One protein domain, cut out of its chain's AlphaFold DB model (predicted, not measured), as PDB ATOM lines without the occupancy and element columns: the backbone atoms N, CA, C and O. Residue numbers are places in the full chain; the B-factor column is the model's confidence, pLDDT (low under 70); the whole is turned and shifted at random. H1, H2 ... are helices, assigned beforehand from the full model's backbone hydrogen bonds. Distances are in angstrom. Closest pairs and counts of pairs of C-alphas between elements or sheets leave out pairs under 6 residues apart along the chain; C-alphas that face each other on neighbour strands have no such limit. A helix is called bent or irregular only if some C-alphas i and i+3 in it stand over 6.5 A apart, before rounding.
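What this domain is: This is residues 16 to 125 of the 125 residues of an uncharacterized protein of Tardiphaga sp. vice352 (UniProt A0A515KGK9). Two long helices, H2 and H3, run side by side in opposite directions with a gap between them, and H4 packs along H3 and on the later part of H2, near the middle of the domain. H5 and H6 pack on H4 towards the end where H2 turns into H3, while H1 sits at the other end by the last residues of H3, and a long link, residues 70 to 87, runs back from that end to H4. The printed part has 110 residues with six named helices, H1 to H6 in order, and no named strand; the class is all helix. It is compact, with a radius of gyration of the C-alphas of 13.7 A, and spans 39 by 26 by 24 A.

Where its parts are: H1, residues 16 to 24, begins with C-alpha 16 at (71.015, 113.554, 93.734) and measures 12.5 A. H2, residues 28 to 46, measures 26.5 A, and H3, residues 51 to 69, 28.3 A; C-alpha 69 is at (81.407, 122.979, 101.257). H4 is residues 88 to 97, 14.1 A, and H5 residues 102 to 110, 12.9 A. H6, residues 113 to 124, measures 17.8 A and ends with C-alpha 124 at (96.927, 121.761, 107.745). H3 and H6 are irregular: C-alphas 52 and 55 are 7.0 A apart, as are C-alphas 114 and 117.

How they stand to each other: H4 is the hub and touches four helices. It touches H3 at a steep tilt of 39 degrees, the same way, the closest C-alphas being those of Gly 61 and Phe 97, 4.2 A apart. H4 and H5 form a helical hairpin at a shallow tilt of 7 degrees, opposite ways; their closest C-alphas, of Ile 92 and Ala 105, are 4.8 A apart. H6 touches H4 at a shallow tilt of 13 degrees, the same way, with C-alphas of Ala 95 and Leu 123 closest at 6.4 A. H2 touches H4 with residues 39 to 46 alone, closest at the C-alphas of Tyr 46 and Ala 89, 6.1 A. H2 and H3 are close but not clearly touching, closest at the C-alphas of Tyr 46 and Leu 53, 7.5 A. H1 touches H3 at residues 67 to 68 alone; the C-alphas of Ser 22 and Ile 67 are closest at 5.4 A. H1 and H4 are apart, as are H3 and H6. Every O i to N i+4 pair is within hydrogen-bond range in H1, H2, H4 and H5, against 13 of 15 in H3 and 6 of 8 in H6.

The domain as a whole: The farthest C-alphas, of Ser 16 and Glu 114, are 40.8 A apart. The printed part has no cut and ends at residue 125, the chain's last. The link H3 to H4 is long; the other four are tight. Mean pLDDT of the printed part is 79.5; residues 16 to 30, 46 to 47, 70 to 80 and 125 are under 70.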
ATOM      1  N   SER A  16      72.230 113.508  92.903       50.44
ATOM      2  CA  SER A  16      71.015 113.554  93.734       50.44
ATOM      3  C   SER A  16      71.226 113.083  95.183       50.44
ATOM      4  O   SER A  16      70.591 113.594  96.106       50.44
ATOM      5  N   GLN A  17      72.136 112.134  95.412       58.91
ATOM      6  CA  GLN A  17      72.529 111.679  96.748       58.91
ATOM      7  C   GLN A  17      73.467 112.684  97.418       58.91
ATOM      8  O   GLN A  17      73.308 112.928  98.606       58.91
ATOM      9  N   ALA A  18      74.373 113.327  96.671       59.97
ATOM     10  CA  ALA A  18      75.256 114.373  97.198       59.97
ATOM     11  C   ALA A  18      74.462 115.554  97.779       59.97
ATOM     12  O   ALA A  18      74.745 116.004  98.887       59.97
ATOM     13  N   GLU A  19      73.424 116.016  97.076       60.16
ATOM     14  CA  GLU A  19      72.525 117.073  97.567       60.16
ATOM     15  C   GLU A  19      71.717 116.626  98.793       60.16
ATOM     16  O   GLU A  19      71.509 117.404  99.725       60.16
ATOM     17  N   THR A  20      71.302 115.358  98.828       60.53
ATOM     18  CA  THR A  20      70.580 114.777  99.970       60.53
ATOM     19  C   THR A  20      71.477 114.678 101.204       60.53
ATOM     20  O   THR A  20      71.076 115.094 102.290       60.53
ATOM     21  N   ILE A  21      72.705 114.181 101.038       64.19
ATOM     22  CA  ILE A  21      73.714 114.078 102.100       64.19
ATOM     23  C   ILE A  21      74.080 115.477 102.601       64.19
ATOM     24  O   ILE A  21      74.069 115.714 103.803       64.19
ATOM     25  N   SER A  22      74.310 116.431 101.695       63.00
ATOM     26  CA  SER A  22      74.641 117.817 102.048       63.00
ATOM     27  C   SER A  22      73.554 118.479 102.910       63.00
ATOM     28  O   SER A  22      73.865 119.099 103.928       63.00
ATOM     29  N   ARG A  23      72.269 118.270 102.582       61.22
ATOM     30  CA  ARG A  23      71.136 118.743 103.404       61.22
ATOM     31  C   ARG A  23      71.001 117.998 104.734       61.22
ATOM     32  O   ARG A  23      70.631 118.602 105.739       61.22
ATOM     33  N   TRP A  24      71.273 116.693 104.756       64.25
ATOM     34  CA  TRP A  24      71.157 115.874 105.969       64.25
ATOM     35  C   TRP A  24      72.219 116.204 107.004       64.25
ATOM     36  O   TRP A  24      71.968 116.113 108.199       64.25
ATOM     37  N   LEU A  25      73.391 116.623 106.542       64.44
ATOM     38  CA  LEU A  25      74.509 116.893 107.413       64.44
ATOM     39  C   LEU A  25      74.179 117.935 108.501       64.44
ATOM     40  O   LEU A  25      74.914 117.934 109.470       64.44
ATOM     41  N   THR A  26      73.106 118.748 108.389       62.12
ATOM     42  CA  THR A  26      72.682 119.952 109.165       62.12
ATOM     43  C   THR A  26      72.875 120.019 110.702       62.12
ATOM     44  O   THR A  26      72.874 121.140 111.202       62.12
ATOM     45  N   ASP A  27      73.185 118.933 111.417       66.19
ATOM     46  CA  ASP A  27      73.489 118.884 112.868       66.19
ATOM     47  C   ASP A  27      74.884 118.257 113.150       66.19
ATOM     48  O   ASP A  27      75.389 117.452 112.366       66.19
ATOM     49  N   ASP A  28      75.509 118.576 114.285       65.19
ATOM     50  CA  ASP A  28      76.832 118.082 114.712       65.19
ATOM     51  C   ASP A  28      76.890 116.546 114.784       65.19
ATOM     52  O   ASP A  28      77.901 115.923 114.449       65.19
ATOM     53  N   LYS A  29      75.780 115.898 115.163       67.50
ATOM     54  CA  LYS A  29      75.669 114.427 115.186       67.50
ATOM     55  C   LYS A  29      75.744 113.806 113.793       67.50
ATOM     56  O   LYS A  29      76.315 112.725 113.617       67.50
ATOM     57  N   ALA A  30      75.155 114.475 112.807       66.25
ATOM     58  CA  ALA A  30      75.178 114.039 111.420       66.25
ATOM     59  C   ALA A  30      76.585 114.203 110.824       66.25
ATOM     60  O   ALA A  30      77.065 113.310 110.125       66.25
ATOM     61  N   LEU A  31      77.289 115.276 111.197       70.50
ATOM     62  CA  LEU A  31      78.690 115.474 110.836       70.50
ATOM     63  C   LEU A  31      79.602 114.384 111.416       70.50
ATOM     64  O   LEU A  31      80.323 113.738 110.660       70.50
ATOM     65  N   ALA A  32      79.506 114.098 112.716       70.81
ATOM     66  CA  ALA A  32      80.294 113.032 113.342       70.81
ATOM     67  C   ALA A  32      80.027 111.652 112.706       70.81
ATOM     68  O   ALA A  32      80.933 110.832 112.550       70.81
ATOM     69  N   SER A  33      78.781 111.394 112.292       71.75
ATOM     70  CA  SER A  33      78.410 110.160 111.584       71.75
ATOM     71  C   SER A  33      79.027 110.081 110.185       71.75
ATOM     72  O   SER A  33      79.395 108.999 109.732       71.75
ATOM     73  N   PHE A  34      79.162 111.217 109.505       74.56
ATOM     74  CA  PHE A  34      79.791 111.315 108.191       74.56
ATOM     75  C   PHE A  34      81.311 111.165 108.251       74.56
ATOM     76  O   PHE A  34      81.865 110.384 107.480       74.56
ATOM     77  N   GLU A  35      81.971 111.821 109.208       76.56
ATOM     78  CA  GLU A  35      83.403 111.636 109.476       76.56
ATOM     79  C   GLU A  35      83.711 110.163 109.763       76.56
ATOM     80  O   GLU A  35      84.580 109.562 109.130       76.56
ATOM     81  N   ARG A  36      82.911 109.528 110.628       76.62
ATOM     82  CA  ARG A  36      83.050 108.101 110.932       76.62
ATOM     83  C   ARG A  36      82.809 107.204 109.715       76.62
ATOM     84  O   ARG A  36      83.500 106.199 109.563       76.62
ATOM     85  N   ALA A  37      81.851 107.540 108.850       75.69
ATOM     86  CA  ALA A  37      81.586 106.782 107.628       75.69
ATOM     87  C   ALA A  37      82.754 106.862 106.630       75.69
ATOM     88  O   ALA A  37      83.066 105.862 105.987       75.69
ATOM     89  N   ILE A  38      83.427 108.015 106.536       81.88
ATOM     90  CA  ILE A  38      84.658 108.171 105.748       81.88
ATOM     91  C   ILE A  38      85.753 107.255 106.301       81.88
ATOM     92  O   ILE A  38      86.307 106.468 105.538       81.88
ATOM     93  N   VAL A  39      86.027 107.311 107.611       78.00
ATOM     94  CA  VAL A  39      87.081 106.506 108.260       78.00
ATOM     95  C   VAL A  39      86.846 105.013 108.044       78.00
ATOM     96  O   VAL A  39      87.701 104.341 107.472       78.00
ATOM     97  N   LEU A  40      85.655 104.513 108.394       76.25
ATOM     98  CA  LEU A  40      85.293 103.101 108.208       76.25
ATOM     99  C   LEU A  40      85.461 102.659 106.753       76.25
ATOM    100  O   LEU A  40      85.900 101.547 106.469       76.25
ATOM    101  N   ARG A  41      85.113 103.529 105.803       74.56
ATOM    102  CA  ARG A  41      85.211 103.203 104.383       74.56
ATOM    103  C   ARG A  41      86.652 103.213 103.884       74.56
ATOM    104  O   ARG A  41      86.991 102.364 103.060       74.56
ATOM    105  N   LEU A  42      87.495 104.112 104.393       81.69
ATOM    106  CA  LEU A  42      88.928 104.105 104.105       81.69
ATOM    107  C   LEU A  42      89.594 102.834 104.645       81.69
ATOM    108  O   LEU A  42      90.380 102.213 103.935       81.69
ATOM    109  N   GLU A  43      89.232 102.404 105.853       81.38
ATOM    110  CA  GLU A  43      89.725 101.158 106.448       81.38
ATOM    111  C   GLU A  43      89.310  99.926 105.631       81.38
ATOM    112  O   GLU A  43      90.146  99.078 105.321       81.38
ATOM    113  N   VAL A  44      88.038  99.839 105.226       76.19
ATOM    114  CA  VAL A  44      87.509  98.676 104.495       76.19
ATOM    115  C   VAL A  44      88.045  98.587 103.064       76.19
ATOM    116  O   VAL A  44      88.404  97.500 102.616       76.19
ATOM    117  N   HIS A  45      88.093  99.701 102.328       70.25
ATOM    118  CA  HIS A  45      88.445  99.683 100.901       70.25
ATOM    119  C   HIS A  45      89.926  99.936 100.616       70.25
ATOM    120  O   HIS A  45      90.404  99.542  99.554       70.25
ATOM    121  N   TYR A  46      90.649 100.565 101.544       67.81
ATOM    122  CA  TYR A  46      92.060 100.915 101.368       67.81
ATOM    123  C   TYR A  46      92.968 100.367 102.477       67.81
ATOM    124  O   TYR A  46      94.149 100.716 102.518       67.81
ATOM    125  N   GLY A  47      92.458  99.494 103.355       67.56
ATOM    126  CA  GLY A  47      93.252  98.834 104.399       67.56
ATOM    127  C   GLY A  47      94.385  97.960 103.845       67.56
ATOM    128  O   GLY A  47      95.441  97.853 104.465       67.56
ATOM    129  N   LEU A  48      94.207  97.404 102.642       77.19
ATOM    130  CA  LEU A  48      95.284  96.821 101.840       77.19
ATOM    131  C   LEU A  48      95.726  97.851 100.799       77.19
ATOM    132  O   LEU A  48      95.183  97.914  99.697       77.19
ATOM    133  N   TRP A  49      96.680  98.697 101.182       83.94
ATOM    134  CA  TRP A  49      97.156  99.768 100.313       83.94
ATOM    135  C   TRP A  49      97.776  99.239  99.016       83.94
ATOM    136  O   TRP A  49      98.595  98.319  99.045       83.94
ATOM    137  N   SER A  50      97.464  99.902  97.901       87.25
ATOM    138  CA  SER A  50      98.105  99.678  96.608       87.25
ATOM    139  C   SER A  50      98.250 101.001  95.828       87.25
ATOM    140  O   SER A  50      97.379 101.866  95.946       87.25
ATOM    141  N   PRO A  51      99.327 101.202  95.038       87.31
ATOM    142  CA  PRO A  51      99.585 102.469  94.333       87.31
ATOM    143  C   PRO A  51      98.516 102.884  93.308       87.31
ATOM    144  O   PRO A  51      98.336 104.067  93.025       87.31
ATOM    145  N   ASP A  52      97.771 101.937  92.743       89.44
ATOM    146  CA  ASP A  52      96.633 102.211  91.855       89.44
ATOM    147  C   ASP A  52      95.464 102.907  92.578       89.44
ATOM    148  O   ASP A  52      94.627 103.550  91.940       89.44
ATOM    149  N   LEU A  53      95.442 102.858  93.913       89.62
ATOM    150  CA  LEU A  53      94.420 103.486  94.747       89.62
ATOM    151  C   LEU A  53      94.693 104.972  95.019       89.62
ATOM    152  O   LEU A  53      93.810 105.644  95.553       89.62
ATOM    153  N   VAL A  54      95.839 105.532  94.604       92.25
ATOM    154  CA  VAL A  54      96.177 106.958  94.808       92.25
ATOM    155  C   VAL A  54      95.112 107.884  94.227       92.25
ATOM    156  O   VAL A  54      94.506 108.672  94.956       92.25
ATOM    157  N   SER A  55      94.857 107.780  92.921       92.12
ATOM    158  CA  SER A  55      93.896 108.650  92.237       92.12
ATOM    159  C   SER A  55      92.462 108.457  92.750       92.12
ATOM    160  O   SER A  55      91.832 109.465  93.074       92.12
ATOM    161  N   PRO A  56      91.938 107.221  92.908       91.00
ATOM    162  CA  PRO A  56      90.621 106.996  93.507       91.00
ATOM    163  C   PRO A  56      90.473 107.587  94.914       91.00
ATOM    164  O   PRO A  56      89.482 108.259  95.191       91.00
ATOM    165  N   THR A  57      91.467 107.393  95.785       91.06
ATOM    166  CA  THR A  57      91.419 107.873  97.176       91.06
ATOM    167  C   THR A  57      91.466 109.401  97.242       91.06
ATOM    168  O   THR A  57      90.720 110.025  97.999       91.06
ATOM    169  N   TYR A  58      92.294 110.026  96.399       93.81
ATOM    170  CA  TYR A  58      92.355 111.483  96.275       93.81
ATOM    171  C   TYR A  58      91.034 112.069  95.749       93.81
ATOM    172  O   TYR A  58      90.518 113.039  96.311       93.81
ATOM    173  N   LEU A  59      90.469 111.490  94.682       90.50
ATOM    174  CA  LEU A  59      89.201 111.949  94.104       90.50
ATOM    175  C   LEU A  59      88.047 111.793  95.095       90.50
ATOM    176  O   LEU A  59      87.254 112.718  95.248       90.50
ATOM    177  N   PHE A  60      88.024 110.694  95.845       89.19
ATOM    178  CA  PHE A  60      87.072 110.501  96.932       89.19
ATOM    179  C   PHE A  60      87.153 111.632  97.975       89.19
ATOM    180  O   PHE A  60      86.133 112.217  98.342       89.19
ATOM    181  N   GLY A  61      88.365 112.033  98.380       90.12
ATOM    182  CA  GLY A  61      88.571 113.210  99.232       90.12
ATOM    183  C   GLY A  61      87.993 114.499  98.643       90.12
ATOM    184  O   GLY A  61      87.307 115.253  99.339       90.12
ATOM    185  N   ARG A  62      88.207 114.742  97.341       91.19
ATOM    186  CA  ARG A  62      87.660 115.914  96.630       91.19
ATOM    187  C   ARG A  62      86.132 115.933  96.637       91.19
ATOM    188  O   ARG A  62      85.547 116.994  96.861       91.19
ATOM    189  N   GLU A  63      85.506 114.785  96.409       86.31
ATOM    190  CA  GLU A  63      84.049 114.636  96.415       86.31
ATOM    191  C   GLU A  63      83.465 114.904  97.806       86.31
ATOM    192  O   GLU A  63      82.528 115.696  97.936       86.31
ATOM    193  N   MET A  64      84.061 114.340  98.863       85.19
ATOM    194  CA  MET A  64      83.610 114.590 100.238       85.19
ATOM    195  C   MET A  64      83.734 116.069 100.610       85.19
ATOM    196  O   MET A  64      82.826 116.629 101.227       85.19
ATOM    197  N   ARG A  65      84.806 116.740 100.168       85.56
ATOM    198  CA  ARG A  65      84.958 118.184 100.372       85.56
ATOM    199  C   ARG A  65      83.881 118.991  99.658       85.56
ATOM    200  O   ARG A  65      83.414 119.985 100.198       85.56
ATOM    201  N   GLN A  66      83.492 118.600  98.449       82.50
ATOM    202  CA  GLN A  66      82.421 119.284  97.725       82.50
ATOM    203  C   GLN A  66      81.072 119.143  98.442       82.50
ATOM    204  O   GLN A  66      80.343 120.123  98.572       82.50
ATOM    205  N   ILE A  67      80.757 117.948  98.948       77.75
ATOM    206  CA  ILE A  67      79.544 117.704  99.747       77.75
ATOM    207  C   ILE A  67      79.550 118.560 101.021       77.75
ATOM    208  O   ILE A  67      78.509 119.108 101.395       77.75
ATOM    209  N   PHE A  68      80.723 118.697 101.647       75.00
ATOM    210  CA  PHE A  68      80.930 119.493 102.853       75.00
ATOM    211  C   PHE A  68      80.778 121.004 102.606       75.00
ATOM    212  O   PHE A  68      80.018 121.675 103.302       75.00
ATOM    213  N   ASP A  69      81.445 121.545 101.584       76.31
ATOM    214  CA  ASP A  69      81.407 122.979 101.257       76.31
ATOM    215  C   ASP A  69      80.013 123.465 100.857       76.31
ATOM    216  O   ASP A  69      79.643 124.587 101.183       76.31
ATOM    217  N   ASN A  70      79.207 122.611 100.216       69.62
ATOM    218  CA  ASN A  70      77.822 122.929  99.851       69.62
ATOM    219  C   ASN A  70      76.909 123.211 101.061       69.62
ATOM    220  O   ASN A  70      75.743 123.565 100.888       69.62
ATOM    221  N   ARG A  71      77.426 123.043 102.280       62.91
ATOM    222  CA  ARG A  71      76.688 123.171 103.528       62.91
ATOM    223  C   ARG A  71      77.223 124.267 104.458       62.91
ATOM    224  O   ARG A  71      76.446 124.833 105.223       62.91
ATOM    225  N   SER A  72      78.529 124.528 104.460       52.38
ATOM    226  CA  SER A  72      79.195 125.102 105.633       52.38
ATOM    227  C   SER A  72      79.580 126.575 105.465       52.38
ATOM    228  O   SER A  72      80.662 126.886 104.984       52.38
ATOM    229  N   ASN A  73      78.744 127.483 105.978       50.34
ATOM    230  CA  ASN A  73      79.207 128.788 106.485       50.34
ATOM    231  C   ASN A  73      79.944 128.651 107.843       50.34
ATOM    232  O   ASN A  73      80.185 129.651 108.512       50.34
ATOM    233  N   GLN A  74      80.240 127.426 108.298       48.56
ATOM    234  CA  GLN A  74      80.928 127.141 109.558       48.56
ATOM    235  C   GLN A  74      82.402 126.795 109.317       48.56
ATOM    236  O   GLN A  74      82.752 126.158 108.317       48.56
ATOM    237  N   ASP A  75      83.248 127.206 110.263       49.53
ATOM    238  CA  ASP A  75      84.661 126.849 110.287       49.53
ATOM    239  C   ASP A  75      84.844 125.334 110.420       49.53
ATOM    240  O   ASP A  75      84.134 124.630 111.141       49.53
ATOM    241  N   LEU A  76      85.805 124.833 109.655       52.81
ATOM    242  CA  LEU A  76      86.006 123.421 109.389       52.81
ATOM    243  C   LEU A  76      86.655 122.740 110.604       52.81
ATOM    244  O   LEU A  76      87.856 122.845 110.821       52.81
ATOM    245  N   GLY A  77      85.855 122.018 111.387       54.84
ATOM    246  CA  GLY A  77      86.316 121.214 112.520       54.84
ATOM    247  C   GLY A  77      86.446 119.726 112.199       54.84
ATOM    248  O   GLY A  77      85.976 118.925 112.998       54.84
ATOM    249  N   PHE A  78      87.026 119.346 111.048       60.88
ATOM    250  CA  PHE A  78      87.250 117.931 110.710       60.88
ATOM    251  C   PHE A  78      88.232 117.322 111.720       60.88
ATOM    252  O   PHE A  78      89.423 117.653 111.720       60.88
ATOM    253  N   LYS A  79      87.729 116.485 112.633       65.19
ATOM    254  CA  LYS A  79      88.530 115.946 113.740       65.19
ATOM    255  C   LYS A  79      89.348 114.757 113.262       65.19
ATOM    256  O   LYS A  79      88.856 113.639 113.190       65.19
ATOM    257  N   ILE A  80      90.617 115.013 112.978       65.75
ATOM    258  CA  ILE A  80      91.561 113.975 112.577       65.75
ATOM    259  C   ILE A  80      92.076 113.235 113.813       65.75
ATOM    260  O   ILE A  80      92.675 113.851 114.701       65.75
ATOM    261  N   HIS A  81      91.895 111.916 113.871       71.38
ATOM    262  CA  HIS A  81      92.460 111.131 114.962       71.38
ATOM    263  C   HIS A  81      93.963 110.875 114.722       71.38
ATOM    264  O   HIS A  81      94.352 110.502 113.615       71.38
ATOM    265  N   PRO A  82      94.847 110.990 115.736       72.31
ATOM    266  CA  PRO A  82      96.293 110.813 115.545       72.31
ATOM    267  C   PRO A  82      96.707 109.454 114.964       72.31
ATOM    268  O   PRO A  82      97.702 109.361 114.254       72.31
ATOM    269  N   ALA A  83      95.940 108.400 115.248       77.31
ATOM    270  CA  ALA A  83      96.176 107.071 114.681       77.31
ATOM    271  C   ALA A  83      95.931 107.031 113.160       77.31
ATOM    272  O   ALA A  83      96.666 106.369 112.432       77.31
ATOM    273  N   GLU A  84      94.946 107.786 112.667       76.12
ATOM    274  CA  GLU A  84      94.593 107.849 111.242       76.12
ATOM    275  C   GLU A  84      95.687 108.554 110.429       76.12
ATOM    276  O   GLU A  84      95.920 108.221 109.270       76.12
ATOM    277  N   LEU A  85      96.442 109.463 111.058       80.25
ATOM    278  CA  LEU A  85      97.583 110.154 110.445       80.25
ATOM    279  C   LEU A  85      98.764 109.237 110.108       80.25
ATOM    280  O   LEU A  85      99.672 109.651 109.388       80.25
ATOM    281  N   GLN A  86      98.762 108.001 110.606       82.50
ATOM    282  CA  GLN A  86      99.746 106.986 110.232       82.50
ATOM    283  C   GLN A  86      99.324 106.189 108.986       82.50
ATOM    284  O   GLN A  86     100.114 105.411 108.454       82.50
ATOM    285  N   SER A  87      98.096 106.382 108.491       87.69
ATOM    286  CA  SER A  87      97.576 105.688 107.316       87.69
ATOM    287  C   SER A  87      97.858 106.462 106.031       87.69
ATOM    288  O   SER A  87      97.443 107.608 105.854       87.69
ATOM    289  N   ARG A  88      98.507 105.791 105.073       90.31
ATOM    290  CA  ARG A  88      98.778 106.343 103.738       90.31
ATOM    291  C   ARG A  88      97.498 106.740 103.005       90.31
ATOM    292  O   ARG A  88      97.408 107.847 102.478       90.31
ATOM    293  N   ALA A  89      96.509 105.846 103.000       90.31
ATOM    294  CA  ALA A  89      95.221 106.086 102.357       90.31
ATOM    295  C   ALA A  89      94.528 107.311 102.958       90.31
ATOM    296  O   ALA A  89      93.987 108.146 102.236       90.31
ATOM    297  N   TYR A  90      94.609 107.457 104.281       89.44
ATOM    298  CA  TYR A  90      94.017 108.585 104.981       89.44
ATOM    299  C   TYR A  90      94.689 109.912 104.616       89.44
ATOM    300  O   TYR A  90      94.010 110.879 104.289       89.44
ATOM    301  N   LEU A  91      96.022 109.962 104.564       91.56
ATOM    302  CA  LEU A  91      96.749 111.170 104.155       91.56
ATOM    303  C   LEU A  91      96.472 111.566 102.696       91.56
ATOM    304  O   LEU A  91      96.323 112.749 102.391       91.56
ATOM    305  N   ILE A  92      96.358 110.589 101.794       94.12
ATOM    306  CA  ILE A  92      95.989 110.830 100.390       94.12
ATOM    307  C   ILE A  92      94.550 111.338 100.277       94.12
ATOM    308  O   ILE A  92      94.284 112.287  99.534       94.12
ATOM    309  N   PHE A  93      93.629 110.752 101.046       93.12
ATOM    310  CA  PHE A  93      92.260 111.244 101.161       93.12
ATOM    311  C   PHE A  93      92.247 112.700 101.639       93.12
ATOM    312  O   PHE A  93      91.610 113.541 101.005       93.12
ATOM    313  N   LEU A  94      93.000 113.024 102.698       91.44
ATOM    314  CA  LEU A  94      93.109 114.383 103.227       91.44
ATOM    315  C   LEU A  94      93.691 115.360 102.201       91.44
ATOM    316  O   LEU A  94      93.225 116.494 102.122       91.44
ATOM    317  N   ALA A  95      94.656 114.942 101.376       93.88
ATOM    318  CA  ALA A  95      95.167 115.778 100.287       93.88
ATOM    319  C   ALA A  95      94.048 116.172  99.309       93.88
ATOM    320  O   ALA A  95      93.936 117.342  98.930       93.88
ATOM    321  N   GLY A  96      93.169 115.225  98.972       93.69
ATOM    322  CA  GLY A  96      91.946 115.498  98.220       93.69
ATOM    323  C   GLY A  96      90.986 116.410  98.983       93.69
ATOM    324  O   GLY A  96      90.561 117.446  98.471       93.69
ATOM    325  N   PHE A  97      90.681 116.070 100.232       90.25
ATOM    326  CA  PHE A  97      89.705 116.773 101.062       90.25
ATOM    327  C   PHE A  97      90.084 118.239 101.341       90.25
ATOM    328  O   PHE A  97      89.248 119.143 101.287       90.25
ATOM    329  N   PHE A  98      91.367 118.525 101.550       89.12
ATOM    330  CA  PHE A  98      91.887 119.887 101.713       89.12
ATOM    331  C   PHE A  98      92.226 120.578 100.390       89.12
ATOM    332  O   PHE A  98      92.811 121.658 100.388       89.12
ATOM    333  N   ARG A  99      91.825 119.991  99.256       90.94
ATOM    334  CA  ARG A  99      92.029 120.535  97.906       90.94
ATOM    335  C   ARG A  99      93.492 120.824  97.563       90.94
ATOM    336  O   ARG A  99      93.758 121.675  96.714       90.94
ATOM    337  N   LYS A 100      94.431 120.108  98.182       94.00
ATOM    338  CA  LYS A 100      95.854 120.212  97.854       94.00
ATOM    339  C   LYS A 100      96.113 119.644  96.449       94.00
ATOM    340  O   LYS A 100      95.282 118.894  95.932       94.00
ATOM    341  N   PRO A 101      97.232 120.004  95.797       94.94
ATOM    342  CA  PRO A 101      97.574 119.459  94.486       94.94
ATOM    343  C   PRO A 101      97.689 117.928  94.512       94.94
ATOM    344  O   PRO A 101      98.230 117.372  95.465       94.94
ATOM    345  N   LEU A 102      97.269 117.253  93.433       93.12
ATOM    346  CA  LEU A 102      97.387 115.791  93.290       93.12
ATOM    347  C   LEU A 102      98.831 115.296  93.481       93.12
ATOM    348  O   LEU A 102      99.036 114.207  94.008       93.12
ATOM    349  N   GLN A 103      99.825 116.113  93.116       95.69
ATOM    350  CA  GLN A 103     101.236 115.792  93.329       95.69
ATOM    351  C   GLN A 103     101.536 115.452  94.795       95.69
ATOM    352  O   GLN A 103     102.270 114.506  95.052       95.69
ATOM    353  N   LEU A 104     100.897 116.138  95.751       95.31
ATOM    354  CA  LEU A 104     101.071 115.848  97.175       95.31
ATOM    355  C   LEU A 104     100.624 114.420  97.521       95.31
ATOM    356  O   LEU A 104     101.299 113.735  98.278       95.31
ATOM    357  N   ALA A 105      99.521 113.944  96.935       94.19
ATOM    358  CA  ALA A 105      99.063 112.568  97.116       94.19
ATOM    359  C   ALA A 105     100.037 111.547  96.505       94.19
ATOM    360  O   ALA A 105     100.292 110.503  97.102       94.19
ATOM    361  N   THR A 106     100.615 111.857  95.340       95.44
ATOM    362  CA  THR A 106     101.658 111.023  94.719       95.44
ATOM    363  C   THR A 106     102.935 110.983  95.562       95.44
ATOM    364  O   THR A 106     103.565 109.933  95.682       95.44
ATOM    365  N   ASP A 107     103.311 112.105  96.175       95.56
ATOM    366  CA  ASP A 107     104.484 112.185  97.044       95.56
ATOM    367  C   ASP A 107     104.271 111.399  98.348       95.56
ATOM    368  O   ASP A 107     105.187 110.710  98.795       95.56
ATOM    369  N   ILE A 108     103.060 111.443  98.920       94.38
ATOM    370  CA  ILE A 108     102.667 110.636 100.089       94.38
ATOM    371  C   ILE A 108     102.742 109.136  99.776       94.38
ATOM    372  O   ILE A 108     103.257 108.370 100.591       94.38
ATOM    373  N   ASP A 109     102.259 108.704  98.606       94.00
ATOM    374  CA  ASP A 109     102.294 107.289  98.204       94.00
ATOM    375  C   ASP A 109     103.718 106.724  98.173       94.00
ATOM    376  O   ASP A 109     103.989 105.633  98.674       94.00
ATOM    377  N   ARG A 110     104.650 107.521  97.647       94.06
ATOM    378  CA  ARG A 110     106.064 107.152  97.506       94.06
ATOM    379  C   ARG A 110     106.866 107.309  98.793       94.06
ATOM    380  O   ARG A 110     108.019 106.886  98.845       94.06
ATOM    381  N   ALA A 111     106.303 107.957  99.805       92.44
ATOM    382  CA  ALA A 111     107.015 108.251 101.028       92.44
ATOM    383  C   ALA A 111     106.977 107.091 102.023       92.44
ATOM    384  O   ALA A 111     105.982 106.372 102.182       92.44
ATOM    385  N   SER A 112     108.077 106.968 102.758       91.94
ATOM    386  CA  SER A 112     108.137 106.149 103.956       91.94
ATOM    387  C   SER A 112     107.284 106.755 105.087       91.94
ATOM    388  O   SER A 112     107.175 107.988 105.166       91.94
ATOM    389  N   PRO A 113     106.715 105.932 105.990       89.50
ATOM    390  CA  PRO A 113     105.840 106.396 107.071       89.50
ATOM    391  C   PRO A 113     106.451 107.454 107.998       89.50
ATOM    392  O   PRO A 113     105.741 108.332 108.478       89.50
ATOM    393  N   GLU A 114     107.769 107.451 108.213       91.75
ATOM    394  CA  GLU A 114     108.459 108.468 109.019       91.75
ATOM    395  C   GLU A 114     108.320 109.894 108.462       91.75
ATOM    396  O   GLU A 114     108.483 110.869 109.197       91.75
ATOM    397  N   ARG A 115     107.979 110.040 107.173       92.00
ATOM    398  CA  ARG A 115     107.721 111.343 106.546       92.00
ATOM    399  C   ARG A 115     106.270 111.800 106.688       92.00
ATOM    400  O   ARG A 115     105.982 112.954 106.386       92.00
ATOM    401  N   TYR A 116     105.356 110.952 107.155       91.69
ATOM    402  CA  TYR A 116     103.935 111.292 107.289       91.69
ATOM    403  C   TYR A 116     103.672 112.529 108.152       91.69
ATOM    404  O   TYR A 116     102.920 113.387 107.690       91.69
ATOM    405  N   PRO A 117     104.345 112.738 109.303       89.56
ATOM    406  CA  PRO A 117     104.180 113.967 110.080       89.56
ATOM    407  C   PRO A 117     104.467 115.248 109.280       89.56
ATOM    408  O   PRO A 117     103.814 116.268 109.483       89.56
ATOM    409  N   HIS A 118     105.408 115.204 108.328       91.00
ATOM    410  CA  HIS A 118     105.690 116.343 107.455       91.00
ATOM    411  C   HIS A 118     104.517 116.643 106.515       91.00
ATOM    412  O   HIS A 118     104.118 117.799 106.379       91.00
ATOM    413  N   PHE A 119     103.917 115.612 105.918       92.06
ATOM    414  CA  PHE A 119     102.743 115.783 105.062       92.06
ATOM    415  C   PHE A 119     101.528 116.280 105.841       92.06
ATOM    416  O   PHE A 119     100.801 117.121 105.327       92.06
ATOM    417  N   VAL A 120     101.338 115.841 107.091       87.81
ATOM    418  CA  VAL A 120     100.285 116.384 107.966       87.81
ATOM    419  C   VAL A 120     100.427 117.894 108.110       87.81
ATOM    420  O   VAL A 120      99.453 118.608 107.883       87.81
ATOM    421  N   ASN A 121     101.635 118.389 108.389       86.38
ATOM    422  CA  ASN A 121     101.888 119.828 108.488       86.38
ATOM    423  C   ASN A 121     101.546 120.567 107.184       86.38
ATOM    424  O   ASN A 121     100.935 121.628 107.231       86.38
ATOM    425  N   MET A 122     101.880 119.992 106.024       87.56
ATOM    426  CA  MET A 122     101.542 120.572 104.714       87.56
ATOM    427  C   MET A 122     100.035 120.551 104.402       87.56
ATOM    428  O   MET A 122      99.547 121.366 103.614       87.56
ATOM    429  N   LEU A 123      99.300 119.589 104.964       85.12
ATOM    430  CA  LEU A 123      97.854 119.451 104.789       85.12
ATOM    431  C   LEU A 123      97.090 120.505 105.600       85.12
ATOM    432  O   LEU A 123      96.110 121.041 105.087       85.12
ATOM    433  N   ILE A 124      97.563 120.812 106.813       76.25
ATOM    434  CA  ILE A 124      96.927 121.761 107.745       76.25
ATOM    435  C   ILE A 124      97.395 123.219 107.586       76.25
ATOM    436  O   ILE A 124      96.724 124.111 108.097       76.25
ATOM    437  N   SER A 125      98.521 123.465 106.901       69.31
ATOM    438  CA  SER A 125      99.028 124.807 106.545       69.31
ATOM    439  C   SER A 125      98.277 125.424 105.372       69.31
ATOM    440  O   SER A 125      98.050 126.648 105.371       69.31
TER     441      SER A 125